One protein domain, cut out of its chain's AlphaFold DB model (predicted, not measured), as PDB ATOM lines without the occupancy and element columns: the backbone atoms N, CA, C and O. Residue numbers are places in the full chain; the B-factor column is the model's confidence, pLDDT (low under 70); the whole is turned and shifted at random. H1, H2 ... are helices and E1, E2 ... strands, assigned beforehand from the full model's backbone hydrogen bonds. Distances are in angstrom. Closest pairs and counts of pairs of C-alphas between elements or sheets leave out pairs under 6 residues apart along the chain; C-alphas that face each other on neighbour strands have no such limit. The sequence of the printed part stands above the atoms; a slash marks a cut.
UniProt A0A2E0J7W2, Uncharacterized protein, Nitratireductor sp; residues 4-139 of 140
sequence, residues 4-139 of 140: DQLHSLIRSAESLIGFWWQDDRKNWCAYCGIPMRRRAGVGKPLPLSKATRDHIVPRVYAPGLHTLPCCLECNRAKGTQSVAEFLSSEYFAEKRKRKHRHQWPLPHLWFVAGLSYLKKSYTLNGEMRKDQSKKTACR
ATOM      1  N   ASP A   4     117.845  43.748  31.714       70.94
ATOM      2  CA  ASP A   4     116.432  43.413  31.880       70.94
ATOM      3  C   ASP A   4     115.705  44.405  32.797       70.94
ATOM      4  O   ASP A   4     114.572  44.799  32.509       70.94
ATOM      5  N   GLN A   5     116.384  44.919  33.828       76.50
ATOM      6  CA  GLN A   5     115.851  45.973  34.699       76.50
ATOM      7  C   GLN A   5     115.661  47.287  33.930       76.50
ATOM      8  O   GLN A   5     114.624  47.940  34.050       76.50
ATOM      9  N   LEU A   6     116.626  47.643  33.073       70.50
ATOM     10  CA  LEU A   6     116.535  48.831  32.218       70.50
ATOM     11  C   LEU A   6     115.390  48.707  31.199       70.50
ATOM     12  O   LEU A   6     114.661  49.667  30.951       70.50
ATOM     13  N   HIS A   7     115.200  47.513  30.636       73.75
ATOM     14  CA  HIS A   7     114.111  47.225  29.706       73.75
ATOM     15  C   HIS A   7     112.733  47.334  30.366       73.75
ATOM     16  O   HIS A   7     111.821  47.927  29.786       73.75
ATOM     17  N   SER A   8     112.593  46.797  31.578       78.75
ATOM     18  CA  SER A   8     111.367  46.906  32.370       78.75
ATOM     19  C   SER A   8     111.026  48.369  32.683       78.75
ATOM     20  O   SER A   8     109.884  48.800  32.497       78.75
ATOM     21  N   LEU A   9     112.034  49.167  33.051       76.06
ATOM     22  CA  LEU A   9     111.871  50.595  33.327       76.06
ATOM     23  C   LEU A   9     111.408  51.370  32.084       76.06
ATOM     24  O   LEU A   9     110.447  52.135  32.164       76.06
ATOM     25  N   ILE A  10     112.053  51.152  30.931       74.81
ATOM     26  CA  ILE A  10     111.693  51.823  29.672       74.81
ATOM     27  C   ILE A  10     110.252  51.483  29.278       74.81
ATOM     28  O   ILE A  10     109.483  52.399  28.992       74.81
ATOM     29  N   ARG A  11     109.857  50.204  29.317       76.69
ATOM     30  CA  ARG A  11     108.484  49.798  28.972       76.69
ATOM     31  C   ARG A  11     107.446  50.353  29.939       76.69
ATOM     32  O   ARG A  11     106.393  50.800  29.497       76.69
ATOM     33  N   SER A  12     107.738  50.358  31.238       75.69
ATOM     34  CA  SER A  12     106.836  50.932  32.244       75.69
ATOM     35  C   SER A  12     106.646  52.431  32.010       75.69
ATOM     36  O   SER A  12     105.523  52.932  32.024       75.69
ATOM     37  N   ALA A  13     107.736  53.138  31.708       71.25
ATOM     38  CA  ALA A  13     107.716  54.559  31.392       71.25
ATOM     39  C   ALA A  13     106.944  54.860  30.092       71.25
ATOM     40  O   ALA A  13     106.190  55.831  30.028       71.25
ATOM     41  N   GLU A  14     107.072  54.018  29.065       73.06
ATOM     42  CA  GLU A  14     106.280  54.121  27.834       73.06
ATOM     43  C   GLU A  14     104.797  53.818  28.066       73.06
ATOM     44  O   GLU A  14     103.944  54.533  27.546       73.06
ATOM     45  N   SER A  15     104.481  52.803  28.871       71.56
ATOM     46  CA  SER A  15     103.104  52.408  29.184       71.56
ATOM     47  C   SER A  15     102.364  53.453  30.018       71.56
ATOM     48  O   SER A  15     101.163  53.632  29.834       71.56
ATOM     49  N   LEU A  16     103.053  54.128  30.941       65.19
ATOM     50  CA  LEU A  16     102.442  55.113  31.840       65.19
ATOM     51  C   LEU A  16     102.094  56.426  31.138       65.19
ATOM     52  O   LEU A  16     101.152  57.108  31.529       65.19
ATOM     53  N   ILE A  17     102.881  56.808  30.135       63.88
ATOM     54  CA  ILE A  17     102.854  58.172  29.600       63.88
ATOM     55  C   ILE A  17     102.476  58.162  28.113       63.88
ATOM     56  O   ILE A  17     101.935  59.141  27.604       63.88
ATOM     57  N   GLY A  18     102.693  57.049  27.408       65.75
ATOM     58  CA  GLY A  18     102.465  56.921  25.970       65.75
ATOM     59  C   GLY A  18     103.426  57.777  25.141       65.75
ATOM     60  O   GLY A  18     104.270  58.493  25.666       65.75
ATOM     61  N   PHE A  19     103.289  57.762  23.814       71.00
ATOM     62  CA  PHE A  19     104.166  58.509  22.894       71.00
ATOM     63  C   PHE A  19     103.664  59.927  22.586       71.00
ATOM     64  O   PHE A  19     103.849  60.434  21.481       71.00
ATOM     65  N   TRP A  20     103.017  60.591  23.546       70.81
ATOM     66  CA  TRP A  20     102.369  61.892  23.320       70.81
ATOM     67  C   TRP A  20     103.332  62.982  22.819       70.81
ATOM     68  O   TRP A  20     102.902  63.911  22.136       70.81
ATOM     69  N   TRP A  21     104.628  62.875  23.135       71.94
ATOM     70  CA  TRP A  21     105.674  63.795  22.672       71.94
ATOM     71  C   TRP A  21     106.093  63.570  21.210       71.94
ATOM     72  O   TRP A  21     106.788  64.407  20.636       71.94
ATOM     73  N   GLN A  22     105.676  62.458  20.603       71.62
ATOM     74  CA  GLN A  22     105.836  62.179  19.175       71.62
ATOM     75  C   GLN A  22     104.571  62.520  18.370       71.62
ATOM     76  O   GLN A  22     104.559  62.349  17.153       71.62
ATOM     77  N   ASP A  23     103.512  63.012  19.024       70.25
ATOM     78  CA  ASP A  23     102.281  63.408  18.345       70.25
ATOM     79  C   ASP A  23     102.450  64.755  17.621       70.25
ATOM     80  O   ASP A  23     102.247  65.842  18.174       70.25
ATOM     81  N   ASP A  24     102.780  64.667  16.333       63.50
ATOM     82  CA  ASP A  24     102.988  65.803  15.428       63.50
ATOM     83  C   ASP A  24     101.707  66.602  15.121       63.50
ATOM     84  O   ASP A  24     101.756  67.630  14.430       63.50
ATOM     85  N   ARG A  25     100.537  66.175  15.621       62.31
ATOM     86  CA  ARG A  25      99.294  66.960  15.503       62.31
ATOM     87  C   ARG A  25      99.372  68.259  16.304       62.31
ATOM     88  O   ARG A  25      98.696  69.232  15.965       62.31
ATOM     89  N   LYS A  26     100.235  68.318  17.321       67.56
ATOM     90  CA  LYS A  26     100.478  69.531  18.106       67.56
ATOM     91  C   LYS A  26     101.452  70.442  17.350       67.56
ATOM     92  O   LYS A  26     102.663  70.282  17.417       67.56
ATOM     93  N   ASN A  27     100.921  71.439  16.640       83.81
ATOM     94  CA  ASN A  27     101.697  72.449  15.898       83.81
ATOM     95  C   ASN A  27     102.382  73.490  16.808       83.81
ATOM     96  O   ASN A  27     102.426  74.671  16.468       83.81
ATOM     97  N   TRP A  28     102.911  73.078  17.960       91.44
ATOM     98  CA  TRP A  28     103.510  73.961  18.962       91.44
ATOM     99  C   TRP A  28     104.960  73.572  19.215       91.44
ATOM    100  O   TRP A  28     105.285  72.388  19.281       91.44
ATOM    101  N   CYS A  29     105.835  74.562  19.368       93.75
ATOM    102  CA  CYS A  29     107.222  74.298  19.741       93.75
ATOM    103  C   CYS A  29     107.284  73.725  21.164       93.75
ATOM    104  O   CYS A  29     106.786  74.361  22.092       93.75
ATOM    105  N   ALA A  30     107.939  72.577  21.361       93.38
ATOM    106  CA  ALA A  30     108.078  71.958  22.681       93.38
ATOM    107  C   ALA A  30     108.769  72.891  23.695       93.38
ATOM    108  O   ALA A  30     108.339  73.004  24.841       93.38
ATOM    109  N   TYR A  31     109.797  73.621  23.253       95.00
ATOM    110  CA  TYR A  31     110.591  74.499  24.115       95.00
ATOM    111  C   TYR A  31     109.843  75.772  24.508       95.00
ATOM    112  O   TYR A  31     109.637  76.047  25.694       95.00
ATOM    113  N   CYS A  32     109.438  76.549  23.504       95.06
ATOM    114  CA  CYS A  32     108.920  77.900  23.692       95.06
ATOM    115  C   CYS A  32     107.416  78.029  23.454       95.06
ATOM    116  O   CYS A  32     106.901  79.119  23.604       95.06
ATOM    117  N   GLY A  33     106.692  76.981  23.061       94.06
ATOM    118  CA  GLY A  33     105.225  76.995  23.012       94.06
ATOM    119  C   GLY A  33     104.568  77.838  21.918       94.06
ATOM    120  O   GLY A  33     103.347  77.974  21.928       94.06
ATOM    121  N   ILE A  34     105.330  78.416  20.987       94.25
ATOM    122  CA  ILE A  34     104.763  79.200  19.878       94.25
ATOM    123  C   ILE A  34     104.107  78.294  18.824       94.25
ATOM    124  O   ILE A  34     104.559  77.155  18.646       94.25
ATOM    125  N   PRO A  35     103.102  78.792  18.074       93.12
ATOM    126  CA  PRO A  35     102.586  78.088  16.906       93.12
ATOM    127  C   PRO A  35     103.667  77.991  15.835       93.12
ATOM    128  O   PRO A  35     104.329  78.977  15.499       93.12
ATOM    129  N   MET A  36     103.823  76.801  15.268       92.81
ATOM    130  CA  MET A  36     104.810  76.532  14.233       92.81
ATOM    131  C   MET A  36     104.173  76.484  12.849       92.81
ATOM    132  O   MET A  36     103.108  75.899  12.639       92.81
ATOM    133  N   ARG A  37     104.863  77.058  11.864       89.81
ATOM    134  CA  ARG A  37     104.436  77.048  10.463       89.81
ATOM    135  C   ARG A  37     105.002  75.824   9.753       89.81
ATOM    136  O   ARG A  37     106.217  75.695   9.621       89.81
ATOM    137  N   ARG A  38     104.139  74.941   9.243       85.31
ATOM    138  CA  ARG A  38     104.571  73.750   8.483       85.31
ATOM    139  C   ARG A  38     105.130  74.097   7.108       85.31
ATOM    140  O   ARG A  38     106.102  73.492   6.668       85.31
ATOM    141  N   ARG A  39     104.554  75.092   6.431       84.00
ATOM    142  CA  ARG A  39     104.969  75.535   5.091       84.00
ATOM    143  C   ARG A  39     105.716  76.866   5.178       84.00
ATOM    144  O   ARG A  39     105.430  77.685   6.047       84.00
ATOM    145  N   ALA A  40     106.691  77.044   4.296       81.50
ATOM    146  CA  ALA A  40     107.346  78.326   4.052       81.50
ATOM    147  C   ALA A  40     107.147  78.670   2.573       81.50
ATOM    148  O   ALA A  40     107.051  77.758   1.755       81.50
ATOM    149  N   GLY A  41     107.031  79.959   2.254       79.81
ATOM    150  CA  GLY A  41     106.931  80.400   0.863       79.81
ATOM    151  C   GLY A  41     108.217  80.083   0.103       79.81
ATOM    152  O   GLY A  41     109.307  80.205   0.661       79.81
ATOM    153  N   VAL A  42     108.079  79.672  -1.155       82.50
ATOM    154  CA  VAL A  42     109.215  79.415  -2.050       82.50
ATOM    155  C   VAL A  42     109.999  80.717  -2.259       82.50
ATOM    156  O   VAL A  42     109.400  81.786  -2.372       82.50
ATOM    157  N   GLY A  43     111.334  80.643  -2.247       83.38
ATOM    158  CA  GLY A  43     112.223  81.787  -2.502       83.38
ATOM    159  C   GLY A  43     112.360  82.806  -1.362       83.38
ATOM    160  O   GLY A  43     113.107  83.769  -1.503       83.38
ATOM    161  N   LYS A  44     111.678  82.617  -0.224       83.12
ATOM    162  CA  LYS A  44     111.795  83.503   0.946       83.12
ATOM    163  C   LYS A  44     112.659  82.871   2.044       83.12
ATOM    164  O   LYS A  44     112.634  81.646   2.196       83.12
ATOM    165  N   PRO A  45     113.363  83.677   2.864       87.12
ATOM    166  CA  PRO A  45     114.034  83.176   4.056       87.12
ATOM    167  C   PRO A  45     113.067  82.387   4.942       87.12
ATOM    168  O   PRO A  45     111.918  82.790   5.152       87.12
ATOM    169  N   LEU A  46     113.530  81.251   5.466       89.50
ATOM    170  CA  LEU A  46     112.712  80.427   6.349       89.50
ATOM    171  C   LEU A  46     112.358  81.224   7.614       89.50
ATOM    172  O   LEU A  46     113.265  81.704   8.298       89.50
ATOM    173  N   PRO A  47     111.066  81.348   7.964       91.62
ATOM    174  CA  PRO A  47     110.679  82.060   9.170       91.62
ATOM    175  C   PRO A  47     111.201  81.322  10.405       91.62
ATOM    176  O   PRO A  47     111.208  80.093  10.450       91.62
ATOM    177  N   LEU A  48     111.558  82.063  11.451       93.75
ATOM    178  CA  LEU A  48     112.017  81.500  12.728       93.75
ATOM    179  C   LEU A  48     110.971  80.587  13.402       93.75
ATOM    180  O   LEU A  48     111.319  79.676  14.150       93.75
ATOM    181  N   SER A  49     109.689  80.771  13.075       93.31
ATOM    182  CA  SER A  49     108.572  79.913  13.494       93.31
ATOM    183  C   SER A  49     108.364  78.672  12.615       93.31
ATOM    184  O   SER A  49     107.405  77.929  12.831       93.31
ATOM    185  N   LYS A  50     109.214  78.422  11.611       93.56
ATOM    186  CA  LYS A  50     109.151  77.214  10.775       93.56
ATOM    187  C   LYS A  50     109.233  75.969  11.662       93.56
ATOM    188  O   LYS A  50     110.099  75.883  12.527       93.56
ATOM    189  N   ALA A  51     108.327  75.020  11.439       92.38
ATOM    190  CA  ALA A  51     108.323  73.739  12.132       92.38
ATOM    191  C   ALA A  51     109.560  72.923  11.737       92.38
ATOM    192  O   ALA A  51     109.854  72.770  10.548       92.38
ATOM    193  N   THR A  52     110.257  72.398  12.738       92.25
ATOM    194  CA  THR A  52     111.428  71.531  12.591       92.25
ATOM    195  C   THR A  52     111.364  70.384  13.602       92.25
ATOM    196  O   THR A  52     110.528  70.388  14.509       92.25
ATOM    197  N   ARG A  53     112.253  69.398  13.442       89.81
ATOM    198  CA  ARG A  53     112.493  68.346  14.432       89.81
ATOM    199  C   ARG A  53     113.894  68.515  14.996       89.81
ATOM    200  O   ARG A  53     114.858  68.565  14.230       89.81
ATOM    201  N   ASP A  54     113.995  68.613  16.309       91.00
ATOM    202  CA  ASP A  54     115.276  68.668  17.006       91.00
ATOM    203  C   ASP A  54     115.630  67.294  17.570       91.00
ATOM    204  O   ASP A  54     114.755  66.574  18.049       91.00
ATOM    205  N   HIS A  55     116.904  66.922  17.485       90.31
ATOM    206  CA  HIS A  55     117.381  65.638  17.983       90.31
ATOM    207  C   HIS A  55     117.707  65.762  19.462       90.31
ATOM    208  O   HIS A  55     118.483  66.635  19.862       90.31
ATOM    209  N   ILE A  56     117.136  64.864  20.264       89.06
ATOM    210  CA  ILE A  56     117.325  64.903  21.714       89.06
ATOM    211  C   ILE A  56     118.790  64.639  22.073       89.06
ATOM    212  O   ILE A  56     119.393  65.370  22.859       89.06
ATOM    213  N   VAL A  57     119.358  63.625  21.420       85.44
ATOM    214  CA  VAL A  57     120.789  63.324  21.409       85.44
ATOM    215  C   VAL A  57     121.354  63.806  20.068       85.44
ATOM    216  O   VAL A  57     120.771  63.472  19.033       85.44
ATOM    217  N   PRO A  58     122.454  64.580  20.037       80.88
ATOM    218  CA  PRO A  58     123.012  65.084  18.785       80.88
ATOM    219  C   PRO A  58     123.333  63.956  17.798       80.88
ATOM    220  O   PRO A  58     123.863  62.910  18.179       80.88
ATOM    221  N   ARG A  59     123.055  64.186  16.507       75.44
ATOM    222  CA  ARG A  59     123.244  63.181  15.442       75.44
ATOM    223  C   ARG A  59     124.657  62.614  15.378       75.44
ATOM    224  O   ARG A  59     124.803  61.443  15.059       75.44
ATOM    225  N   VAL A  60     125.661  63.436  15.689       72.44
ATOM    226  CA  VAL A  60     127.079  63.046  15.699       72.44
ATOM    227  C   VAL A  60     127.324  61.872  16.652       72.44
ATOM    228  O   VAL A  60     128.125  60.996  16.356       72.44
ATOM    229  N   TYR A  61     126.583  61.812  17.759       69.81
ATOM    230  CA  TYR A  61     126.700  60.747  18.755       69.81
ATOM    231  C   TYR A  61     125.689  59.610  18.534       69.81
ATOM    232  O   TYR A  61     125.876  58.486  19.011       69.81
ATOM    233  N   ALA A  62     124.578  59.896  17.850       65.38
ATOM    234  CA  ALA A  62     123.483  58.951  17.677       65.38
ATOM    235  C   ALA A  62     122.598  59.285  16.458       65.38
ATOM    236  O   ALA A  62     121.571  59.959  16.603       65.38
ATOM    237  N   PRO A  63     122.937  58.809  15.248       59.59
ATOM    238  CA  PRO A  63     122.053  58.956  14.098       59.59
ATOM    239  C   PRO A  63     120.759  58.147  14.313       59.59
ATOM    240  O   PRO A  63     120.799  57.000  14.744       59.59
ATOM    241  N   GLY A  64     119.600  58.752  14.023       57.56
ATOM    242  CA  GLY A  64     118.306  58.048  13.967       57.56
ATOM    243  C   GLY A  64     117.471  57.994  15.256       57.56
ATOM    244  O   GLY A  64     116.430  57.344  15.261       57.56
ATOM    245  N   LEU A  65     117.875  58.671  16.335       67.81
ATOM    246  CA  LEU A  65     117.149  58.643  17.615       67.81
ATOM    247  C   LEU A  65     116.101  59.754  17.788       67.81
ATOM    248  O   LEU A  65     115.984  60.668  16.970       67.81
ATOM    249  N   HIS A  66     115.313  59.619  18.866       80.50
ATOM    250  CA  HIS A  66     114.132  60.419  19.194       80.50
ATOM    251  C   HIS A  66     114.306  61.925  18.962       80.50
ATOM    252  O   HIS A  66     115.336  62.532  19.270       80.50
ATOM    253  N   THR A  67     113.236  62.529  18.451       88.25
ATOM    254  CA  THR A  67     113.183  63.949  18.119       88.25
ATOM    255  C   THR A  67     112.015  64.640  18.803       88.25
ATOM    256  O   THR A  67     110.994  64.010  19.085       88.25
ATOM    257  N   LEU A  68     112.161  65.946  19.031       89.75
ATOM    258  CA  LEU A  68     111.123  66.826  19.557       89.75
ATOM    259  C   LEU A  68     110.628  67.806  18.486       89.75
ATOM    260  O   LEU A  68     111.441  68.339  17.720       89.75
ATOM    261  N   PRO A  69     109.316  68.102  18.443       91.62
ATOM    262  CA  PRO A  69     108.795  69.176  17.608       91.62
ATOM    263  C   PRO A  69     109.258  70.532  18.153       91.62
ATOM    264  O   PRO A  69     108.995  70.881  19.305       91.62
ATOM    265  N   CYS A  70     109.936  71.335  17.336       93.56
ATOM    266  CA  CYS A  70     110.374  72.668  17.749       93.56
ATOM    267  C   CYS A  70     110.458  73.658  16.584       93.56
ATOM    268  O   CYS A  70     110.524  73.282  15.409       93.56
ATOM    269  N   CYS A  71     110.432  74.950  16.907       94.62
ATOM    270  CA  CYS A  71     110.606  75.988  15.904       94.62
ATOM    271  C   CYS A  71     112.075  76.089  15.476       94.62
ATOM    272  O   CYS A  71     112.986  75.788  16.251       94.62
ATOM    273  N   LEU A  72     112.294  76.569  14.252       95.38
ATOM    274  CA  LEU A  72     113.623  76.769  13.678       95.38
ATOM    275  C   LEU A  72     114.530  77.624  14.571       95.38
ATOM    276  O   LEU A  72     115.721  77.351  14.655       95.38
ATOM    277  N   GLU A  73     113.980  78.634  15.245       96.75
ATOM    278  CA  GLU A  73     114.741  79.483  16.168       96.75
ATOM    279  C   GLU A  73     115.366  78.686  17.318       96.75
ATOM    280  O   GLU A  73     116.574  78.742  17.516       96.75
ATOM    281  N   CYS A  74     114.553  77.913  18.046       96.75
ATOM    282  CA  CYS A  74     115.040  77.126  19.176       96.75
ATOM    283  C   CYS A  74     115.971  76.005  18.710       96.75
ATOM    284  O   CYS A  74     116.965  75.735  19.374       96.75
ATOM    285  N   ASN A  75     115.682  75.391  17.560       95.75
ATOM    286  CA  ASN A  75     116.541  74.356  16.988       95.75
ATOM    287  C   ASN A  75     117.930  74.913  16.623       95.75
ATOM    288  O   ASN A  75     118.952  74.320  16.952       95.75
ATOM    289  N   ARG A  76     117.979  76.104  16.010       96.00
ATOM    290  CA  ARG A  76     119.242  76.797  15.708       96.00
ATOM    291  C   ARG A  76     120.001  77.197  16.966       96.00
ATOM    292  O   ARG A  76     121.211  77.024  16.998       96.00
ATOM    293  N   ALA A  77     119.300  77.720  17.969       96.81
ATOM    294  CA  ALA A  77     119.916  78.142  19.222       96.81
ATOM    295  C   ALA A  77     120.526  76.968  19.998       96.81
ATOM    296  O   ALA A  77     121.594  77.112  20.578       96.81
ATOM    297  N   LYS A  78     119.875  75.800  19.967       95.50
ATOM    298  CA  LYS A  78     120.431  74.564  20.522       95.50
ATOM    299  C   LYS A  78     121.656  74.082  19.744       95.50
ATOM    300  O   LYS A  78     122.648  73.665  20.336       95.50
ATOM    301  N   GLY A  79     121.589  74.106  18.414       92.50
ATOM    302  CA  GLY A  79     122.695  73.686  17.559       92.50
ATOM    303  C   GLY A  79     123.118  72.237  17.825       92.50
ATOM    304  O   GLY A  79     122.327  71.306  17.668       92.50
ATOM    305  N   THR A  80     124.377  72.045  18.212       90.62
ATOM    306  CA  THR A  80     124.969  70.726  18.493       90.62
ATOM    307  C   THR A  80     124.815  70.275  19.941       90.62
ATOM    308  O   THR A  80     125.185  69.143  20.250       90.62
ATOM    309  N   GLN A  81     124.251  71.114  20.813       92.38
ATOM    310  CA  GLN A  81     123.993  70.756  22.204       92.38
ATOM    311  C   GLN A  81     122.990  69.604  22.281       92.38
ATOM    312  O   GLN A  81     122.061  69.486  21.471       92.38
ATOM    313  N   SER A  82     123.150  68.756  23.286       90.88
ATOM    314  CA  SER A  82     122.098  67.863  23.753       90.88
ATOM    315  C   SER A  82     120.918  68.645  24.323       90.88
ATOM    316  O   SER A  82     121.027  69.820  24.672       90.88
ATOM    317  N   VAL A  83     119.761  67.991  24.448       92.62
ATOM    318  CA  VAL A  83     118.623  68.617  25.138       92.62
ATOM    319  C   VAL A  83     118.970  68.950  26.584       92.62
ATOM    320  O   VAL A  83     118.614  70.028  27.034       92.62
ATOM    321  N   ALA A  84     119.700  68.087  27.293       92.06
ATOM    322  CA  ALA A  84     120.092  68.350  28.678       92.06
ATOM    323  C   ALA A  84     120.927  69.637  28.809       92.06
ATOM    324  O   ALA A  84     120.637  70.471  29.661       92.06
ATOM    325  N   GLU A  85     121.910  69.834  27.925       94.56
ATOM    326  CA  GLU A  85     122.714  71.064  27.882       94.56
ATOM    327  C   GLU A  85     121.862  72.281  27.507       94.56
ATOM    328  O   GLU A  85     121.945  73.327  28.149       94.56
ATOM    329  N   PHE A  86     120.987  72.139  26.509       96.38
ATOM    330  CA  PHE A  86     120.132  73.232  26.058       96.38
ATOM    331  C   PHE A  86     119.127  73.685  27.122       96.38
ATOM    332  O   PHE A  86     118.909  74.886  27.279       96.38
ATOM    333  N   LEU A  87     118.531  72.755  27.878       95.94
ATOM    334  CA  LEU A  87     117.602  73.072  28.971       95.94
ATOM    335  C   LEU A  87     118.272  73.860  30.105       95.94
ATOM    336  O   LEU A  87     117.582  74.595  30.812       95.94
ATOM    337  N   SER A  88     119.590  73.731  30.248       95.94
ATOM    338  CA  SER A  88     120.407  74.472  31.212       95.94
ATOM    339  C   SER A  88     121.016  75.758  30.634       95.94
ATOM    340  O   SER A  88     121.724  76.467  31.342       95.94
ATOM    341  N   SER A  89     120.766  76.076  29.359       97.06
ATOM    342  CA  SER A  89     121.339  77.256  28.702       97.06
ATOM    343  C   SER A  89     120.633  78.560  29.091       97.06
ATOM    344  O   SER A  89     119.413  78.599  29.289       97.06
ATOM    345  N   GLU A  90     121.385  79.666  29.089       97.38
ATOM    346  CA  GLU A  90     120.830  81.016  29.266       97.38
ATOM    347  C   GLU A  90     119.765  81.332  28.210       97.38
ATOM    348  O   GLU A  90     118.699  81.855  28.531       97.38
ATOM    349  N   TYR A  91     120.003  80.934  26.953       97.31
ATOM    350  CA  TYR A  91     119.040  81.129  25.870       97.31
ATOM    351  C   TYR A  91     117.679  80.513  26.210       97.31
ATOM    352  O   TYR A  91     116.639  81.155  26.030       97.31
ATOM    353  N   PHE A  92     117.659  79.270  26.700       96.94
ATOM    354  CA  PHE A  92     116.412  78.603  27.056       96.94
ATOM    355  C   PHE A  92     115.725  79.294  28.237       96.94
ATOM    356  O   PHE A  92     114.513  79.533  28.173       96.94
ATOM    357  N   ALA A  93     116.484  79.675  29.268       96.62
ATOM    358  CA  ALA A  93     115.961  80.412  30.415       96.62
ATOM    359  C   ALA A  93     115.279  81.722  29.980       96.62
ATOM    360  O   ALA A  93     114.112  81.951  30.314       96.62
ATOM    361  N   GLU A  94     115.943  82.526  29.146       97.19
ATOM    362  CA  GLU A  94     115.375  83.757  28.581       97.19
ATOM    363  C   GLU A  94     114.140  83.479  27.720       97.19
ATOM    364  O   GLU A  94     113.111  84.158  27.827       97.19
ATOM    365  N   LYS A  95     114.184  82.433  26.888       94.88
ATOM    366  CA  LYS A  95     113.059  82.076  26.019       94.88
ATOM    367  C   LYS A  95     111.810  81.712  26.824       94.88
ATOM    368  O   LYS A  95     110.698  82.068  26.422       94.88
ATOM    369  N   ARG A  96     111.981  81.043  27.968       93.94
ATOM    370  CA  ARG A  96     110.891  80.609  28.861       93.94
ATOM    371  C   ARG A  96     110.250  81.748  29.651       93.94
ATOM    372  O   ARG A  96     109.085  81.608  30.032       93.94
ATOM    373  N   LYS A  97     110.922  82.893  29.821       95.62
ATOM    374  CA  LYS A  97     110.323  84.088  30.456       95.62
ATOM    375  C   LYS A  97     109.091  84.607  29.710       95.62
ATOM    376  O   LYS A  97     108.220  85.212  30.326       95.62
ATOM    377  N   ARG A  98     108.968  84.307  28.411       92.56
ATOM    378  CA  ARG A  98     107.810  84.681  27.577       92.56
ATOM    379  C   ARG A  98     106.516  83.937  27.934       92.56
ATOM    380  O   ARG A  98     105.450  84.374  27.515       92.56
ATOM    381  N   LYS A  99     106.599  82.826  28.685       89.88
ATOM    382  CA  LYS A  99     105.454  82.068  29.236       89.88
ATOM    383  C   LYS A  99     104.339  81.763  28.221       89.88
ATOM    384  O   LYS A  99     103.155  81.913  28.510       89.88
ATOM    385  N   HIS A 100     104.699  81.312  27.022       92.69
ATOM    386  CA  HIS A 100     103.702  80.949  26.014       92.69
ATOM    387  C   HIS A 100     102.847  79.753  26.473       92.69
ATOM    388  O   HIS A 100     103.366  78.780  27.017       92.69
ATOM    389  N   ARG A 101     101.538  79.794  26.188       89.12
ATOM    390  CA  ARG A 101     100.532  78.830  26.680       89.12
ATOM    391  C   ARG A 101     100.855  77.360  26.393       89.12
ATOM    392  O   ARG A 101     100.536  76.501  27.205       89.12
ATOM    393  N   HIS A 102     101.450  77.065  25.239       90.12
ATOM    394  CA  HIS A 102     101.648  75.690  24.765       90.12
ATOM    395  C   HIS A 102     103.074  75.168  24.963       90.12
ATOM    396  O   HIS A 102     103.450  74.156  24.371       90.12
ATOM    397  N   GLN A 103     103.885  75.857  25.768       89.31
ATOM    398  CA  GLN A 103     105.232  75.396  26.079       89.31
ATOM    399  C   GLN A 103     105.153  74.132  26.938       89.31
ATOM    400  O   GLN A 103     104.322  74.045  27.843       89.31
ATOM    401  N   TRP A 104     106.005  73.142  26.680       90.62
ATOM    402  CA  TRP A 104     105.940  71.914  27.467       90.62
ATOM    403  C   TRP A 104     106.392  72.170  28.906       90.62
ATOM    404  O   TRP A 104     107.258  73.024  29.142       90.62
ATOM    405  N   PRO A 105     105.830  71.454  29.892       90.81
ATOM    406  CA  PRO A 105     106.356  71.484  31.247       90.81
ATOM    407  C   PRO A 105     107.838  71.100  31.252       90.81
ATOM    408  O   PRO A 105     108.244  70.157  30.573       90.81
ATOM    409  N   LEU A 106     108.650  71.818  32.030       91.81
ATOM    410  CA  LEU A 106     110.081  71.525  32.148       91.81
ATOM    411  C   LEU A 106     110.353  70.071  32.593       91.81
ATOM    412  O   LEU A 106     111.209  69.436  31.976       91.81
ATOM    413  N   PRO A 107     109.596  69.489  33.551       90.06
ATOM    414  CA  PRO A 107     109.762  68.081  33.912       90.06
ATOM    415  C   PRO A 107     109.568  67.122  32.733       90.06
ATOM    416  O   PRO A 107     110.272  66.125  32.633       90.06
ATOM    417  N   HIS A 108     108.665  67.435  31.797       89.56
ATOM    418  CA  HIS A 108     108.428  66.584  30.628       89.56
ATOM    419  C   HIS A 108     109.616  66.614  29.662       89.56
ATOM    420  O   HIS A 108     109.963  65.587  29.085       89.56
ATOM    421  N   LEU A 109     110.256  67.774  29.495       91.56
ATOM    422  CA  LEU A 109     111.444  67.905  28.650       91.56
ATOM    423  C   LEU A 109     112.618  67.097  29.224       91.56
ATOM    424  O   LEU A 109     113.253  66.343  28.488       91.56
ATOM    425  N   TRP A 110     112.849  67.185  30.538       91.62
ATOM    426  CA  TRP A 110     113.860  66.379  31.231       91.62
ATOM    427  C   TRP A 110     113.567  64.886  31.176       91.62
ATOM    428  O   TRP A 110     114.465  64.090  30.909       91.62
ATOM    429  N   PHE A 111     112.307  64.510  31.372       87.56
ATOM    430  CA  PHE A 111     111.881  63.124  31.274       87.56
ATOM    431  C   PHE A 111     112.177  62.542  29.882       87.56
ATOM    432  O   PHE A 111     112.805  61.490  29.765       87.56
ATOM    433  N   VAL A 112     111.789  63.251  28.816       87.12
ATOM    434  CA  VAL A 112     112.028  62.818  27.431       87.12
ATOM    435  C   VAL A 112     113.528  62.757  27.111       87.12
ATOM    436  O   VAL A 112     113.968  61.835  26.413       87.12
ATOM    437  N   ALA A 113     114.321  63.691  27.645       89.44
ATOM    438  CA  ALA A 113     115.777  63.637  27.557       89.44
ATOM    439  C   ALA A 113     116.319  62.356  28.208       89.44
ATOM    440  O   ALA A 113     116.959  61.554  27.527       89.44
ATOM    441  N   GLY A 114     115.985  62.114  29.478       87.44
ATOM    442  CA  GLY A 114     116.415  60.932  30.226       87.44
ATOM    443  C   GLY A 114     116.027  59.625  29.536       87.44
ATOM    444  O   GLY A 114     116.887  58.781  29.288       87.44
ATOM    445  N   LEU A 115     114.764  59.488  29.121       84.69
ATOM    446  CA  LEU A 115     114.283  58.304  28.405       84.69
ATOM    447  C   LEU A 115     115.071  58.053  27.110       84.69
ATOM    448  O   LEU A 115     115.405  56.912  26.795       84.69
ATOM    449  N   SER A 116     115.402  59.113  26.371       84.38
ATOM    450  CA  SER A 116     116.169  58.993  25.128       84.38
ATOM    451  C   SER A 116     117.606  58.539  25.374       84.38
ATOM    452  O   SER A 116     118.119  57.713  24.617       84.38
ATOM    453  N   TYR A 117     118.242  59.018  26.447       84.94
ATOM    454  CA  TYR A 117     119.577  58.571  26.848       84.94
ATOM    455  C   TYR A 117     119.582  57.126  27.353       84.94
ATOM    456  O   TYR A 117     120.465  56.357  26.968       84.94
ATOM    457  N   LEU A 118     118.579  56.721  28.138       81.50
ATOM    458  CA  LEU A 118     118.431  55.334  28.588       81.50
ATOM    459  C   LEU A 118     118.261  54.379  27.401       81.50
ATOM    460  O   LEU A 118     118.953  53.364  27.313       81.50
ATOM    461  N   LYS A 119     117.409  54.741  26.437       78.94
ATOM    462  CA  LYS A 119     117.248  53.971  25.198       78.94
ATOM    463  C   LYS A 119     118.530  53.909  24.376       78.94
ATOM    464  O   LYS A 119     118.887  52.833  23.908       78.94
ATOM    465  N   LYS A 120     119.257  55.024  24.236       78.19
ATOM    466  CA  LYS A 120     120.557  55.030  23.543       78.19
ATOM    467  C   LYS A 120     121.561  54.105  24.228       78.19
ATOM    468  O   LYS A 120     122.227  53.336  23.539       78.19
ATOM    469  N   SER A 121     121.660  54.164  25.557       78.00
ATOM    470  CA  SER A 121     122.535  53.278  26.332       78.00
ATOM    471  C   SER A 121     122.195  51.809  26.077       78.00
ATOM    472  O   SER A 121     123.092  51.005  25.824       78.00
ATOM    473  N   TYR A 122     120.904  51.471  26.032       73.69
ATOM    474  CA  TYR A 122     120.458  50.127  25.683       73.69
ATOM    475  C   TYR A 122     120.882  49.711  24.264       73.69
ATOM    476  O   TYR A 122     121.452  48.633  24.092       73.69
ATOM    477  N   THR A 123     120.659  50.558  23.254       74.12
ATOM    478  CA  THR A 123     121.055  50.264  21.865       74.12
ATOM    479  C   THR A 123     122.558  50.028  21.743       74.12
ATOM    480  O   THR A 123     122.958  49.022  21.163       74.12
ATOM    481  N   LEU A 124     123.383  50.890  22.348       71.81
ATOM    482  CA  LEU A 124     124.840  50.726  22.350       71.81
ATOM    483  C   LEU A 124     125.262  49.408  23.015       71.81
ATOM    484  O   LEU A 124     126.085  48.679  22.466       71.81
ATOM    485  N   ASN A 125     124.665  49.059  24.157       67.25
ATOM    486  CA  ASN A 125     124.957  47.796  24.841       67.25
ATOM    487  C   ASN A 125     124.551  46.570  24.004       67.25
ATOM    488  O   ASN A 125     125.247  45.551  24.015       67.25
ATOM    489  N   GLY A 126     123.445  46.653  23.259       64.00
ATOM    490  CA  GLY A 126     123.006  45.602  22.339       64.00
ATOM    491  C   GLY A 126     123.920  45.441  21.118       64.00
ATOM    492  O   GLY A 126     124.196  44.314  20.702       64.00
ATOM    493  N   GLU A 127     124.423  46.545  20.563       60.00
ATOM    494  CA  GLU A 127     125.389  46.550  19.453       60.00
ATOM    495  C   GLU A 127     126.752  45.994  19.886       60.00
ATOM    496  O   GLU A 127     127.291  45.114  19.212       60.00
ATOM    497  N   MET A 128     127.257  46.398  21.058       58.28
ATOM    498  CA  MET A 128     128.517  45.875  21.606       58.28
ATOM    499  C   MET A 128     128.489  44.355  21.806       58.28
ATOM    500  O   MET A 128     129.478  43.678  21.518       58.28
ATOM    501  N   ARG A 129     127.355  43.791  22.249       57.53
ATOM    502  CA  ARG A 129     127.198  42.333  22.380       57.53
ATOM    503  C   ARG A 129     127.226  41.622  21.024       57.53
ATOM    504  O   ARG A 129     127.873  40.586  20.900       57.53
ATOM    505  N   LYS A 130     126.585  42.183  19.991       58.28
ATOM    506  CA  LYS A 130     126.592  41.604  18.634       58.28
ATOM    507  C   LYS A 130     127.986  41.604  18.004       58.28
ATOM    508  O   LYS A 130     128.357  40.618  17.366       58.28
ATOM    509  N   ASP A 131     128.767  42.660  18.212       56.66
ATOM    510  CA  ASP A 131     130.147  42.731  17.715       56.66
ATOM    511  C   ASP A 131     131.094  41.776  18.453       56.66
ATOM    512  O   ASP A 131     131.985  41.191  17.832       56.66
ATOM    513  N   GLN A 132     130.883  41.548  19.753       56.81
ATOM    514  CA  GLN A 132     131.639  40.539  20.501       56.81
ATOM    515  C   GLN A 132     131.327  39.116  20.024       56.81
ATOM    516  O   GLN A 132     132.268  38.351  19.805       56.81
ATOM    517  N   SER A 133     130.053  38.782  19.777       58.69
ATOM    518  CA  SER A 133     129.655  37.475  19.227       58.69
ATOM    519  C   SER A 133     130.192  37.232  17.812       58.69
ATOM    520  O   SER A 133     130.618  36.122  17.503       58.69
ATOM    521  N   LYS A 134     130.254  38.261  16.955       56.53
ATOM    522  CA  LYS A 134     130.880  38.143  15.622       56.53
ATOM    523  C   LYS A 134     132.390  37.904  15.699       56.53
ATOM    524  O   LYS A 134     132.918  37.102  14.936       56.53
ATOM    525  N   LYS A 135     133.090  38.563  16.631       57.22
ATOM    526  CA  LYS A 135     134.538  38.363  16.833       57.22
ATOM    527  C   LYS A 135     134.886  36.983  17.396       57.22
ATOM    528  O   LYS A 135     135.971  36.489  17.110       57.22
ATOM    529  N   THR A 136     133.997  36.369  18.179       57.72
ATOM    530  CA  THR A 136     134.187  34.992  18.672       57.72
ATOM    531  C   THR A 136     133.883  33.955  17.593       57.72
ATOM    532  O   THR A 136     134.657  33.019  17.445       57.72
ATOM    533  N   ALA A 137     132.837  34.158  16.785       57.03
ATOM    534  CA  ALA A 137     132.477  33.247  15.692       57.03
ATOM    535  C   ALA A 137     133.484  33.230  14.524       57.03
ATOM    536  O   ALA A 137     133.559  32.250  13.799       57.03
ATOM    537  N   CYS A 138     134.263  34.299  14.333       50.62
ATOM    538  CA  CYS A 138     135.277  34.383  13.273       50.62
ATOM    539  C   CYS A 138     136.662  33.842  13.697       50.62
ATOM    540  O   CYS A 138     137.622  33.956  12.938       50.62
ATOM    541  N   ARG A 139     136.789  33.323  14.929       49.56
ATOM    542  CA  ARG A 139     138.023  32.738  15.497       49.56
ATOM    543  C   ARG A 139     137.965  31.210  15.665       49.56
ATOM    544  O   ARG A 139     138.912  30.639  16.197       49.56
TER     545      ARG A 139
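Overview. This is residues 4 to 139 of the 140 residues of an uncharacterized protein of Nitratireductor sp (UniProt A0A2E0J7W2). One long helix, H5, forms a shaft, with a small head beside its first part: the two-stranded hairpin E1 and E2 and the short helices H2, H3 and H4. H1 runs back along a part of H5, while residues 125 to 139, most of them in H5, stick out free. The printed part has 136 residues, with named elements in the order H1, E1, E2, H2, H3, H4, H5, and the sheet E1 - E2 is antiparallel. The class is mostly helix. The whole is loose, with a radius of gyration of the C-alphas of 17.7 A, and elongated, spanning 59 by 37 by 29 A.

Arrangement. Start at the hairpin of E1, residues 51 to 55, and E2, residues 67 to 71, whose antiparallel directions stand at 141 degrees. Look there for N 52 and O 70 at 2.8 A and N 68 and O 54 at 2.8 A, within hydrogen-bond range. H2, residues 72 to 78, follows E2 directly, and its closest C-alpha pair with E1 is Thr 52 and Leu 72, 5.8 A apart. H3, residues 83 to 87, is close to H2 but not clearly touching, with the closest C-alphas, Lys 78 and Phe 86, at 5.7 A. H4, residues 90 to 96, is close to H2 but not clearly touching, with the C-alphas of Ala 77 and Tyr 91 closest at 7.3 A, at a steep tilt of 39 degrees, opposite ways. H5, residues 106 to 137, touches H3 with its residues 110 to 113 alone, the closest C-alphas being those of Val 83 and Ala 113, 6.2 A apart. E2 and H5 are near each other, with 6 pairs of C-alphas within 10 A. H1, residues 4 to 17, touches H5 with residues 6 to 10 alone; the closest C-alphas, Ile 10 and Leu 115, are 7.1 A apart. H1 and H5 run opposite ways at a shallow tilt of 34 degrees, only just short of steep. H4 and H5 are apart. In H1, H2, H3, H4 and H5 every O i to N i+4 pair is within hydrogen-bond range.

Along the chain. Find C-alpha 51 at (108.323, 73.739, 12.132), where E1 begins; it is 13.5 A long, and E2 is 12.5 A. H2 and H4 have 7 residues each and H3 has 5. Find C-alpha 106 at (110.081, 71.525, 32.148); from there H5 runs 47.3 A to C-alpha 137 at (132.477, 33.247, 15.692). H1 is 20.2 A long.

Size, cuts and confidence. The C-alphas of Arg 98 and Arg 139 are the two farthest apart, at 61.3 A. The printed part has no cut. The links H1 to E1 and E1 to E2 are long, and residues 18 to 50 hold no named element. The mean pLDDT of the printed part is 82.0, and it is under 70 at residues 16 to 18, 24 to 26, 61 to 65 and 125 to 139 of this model.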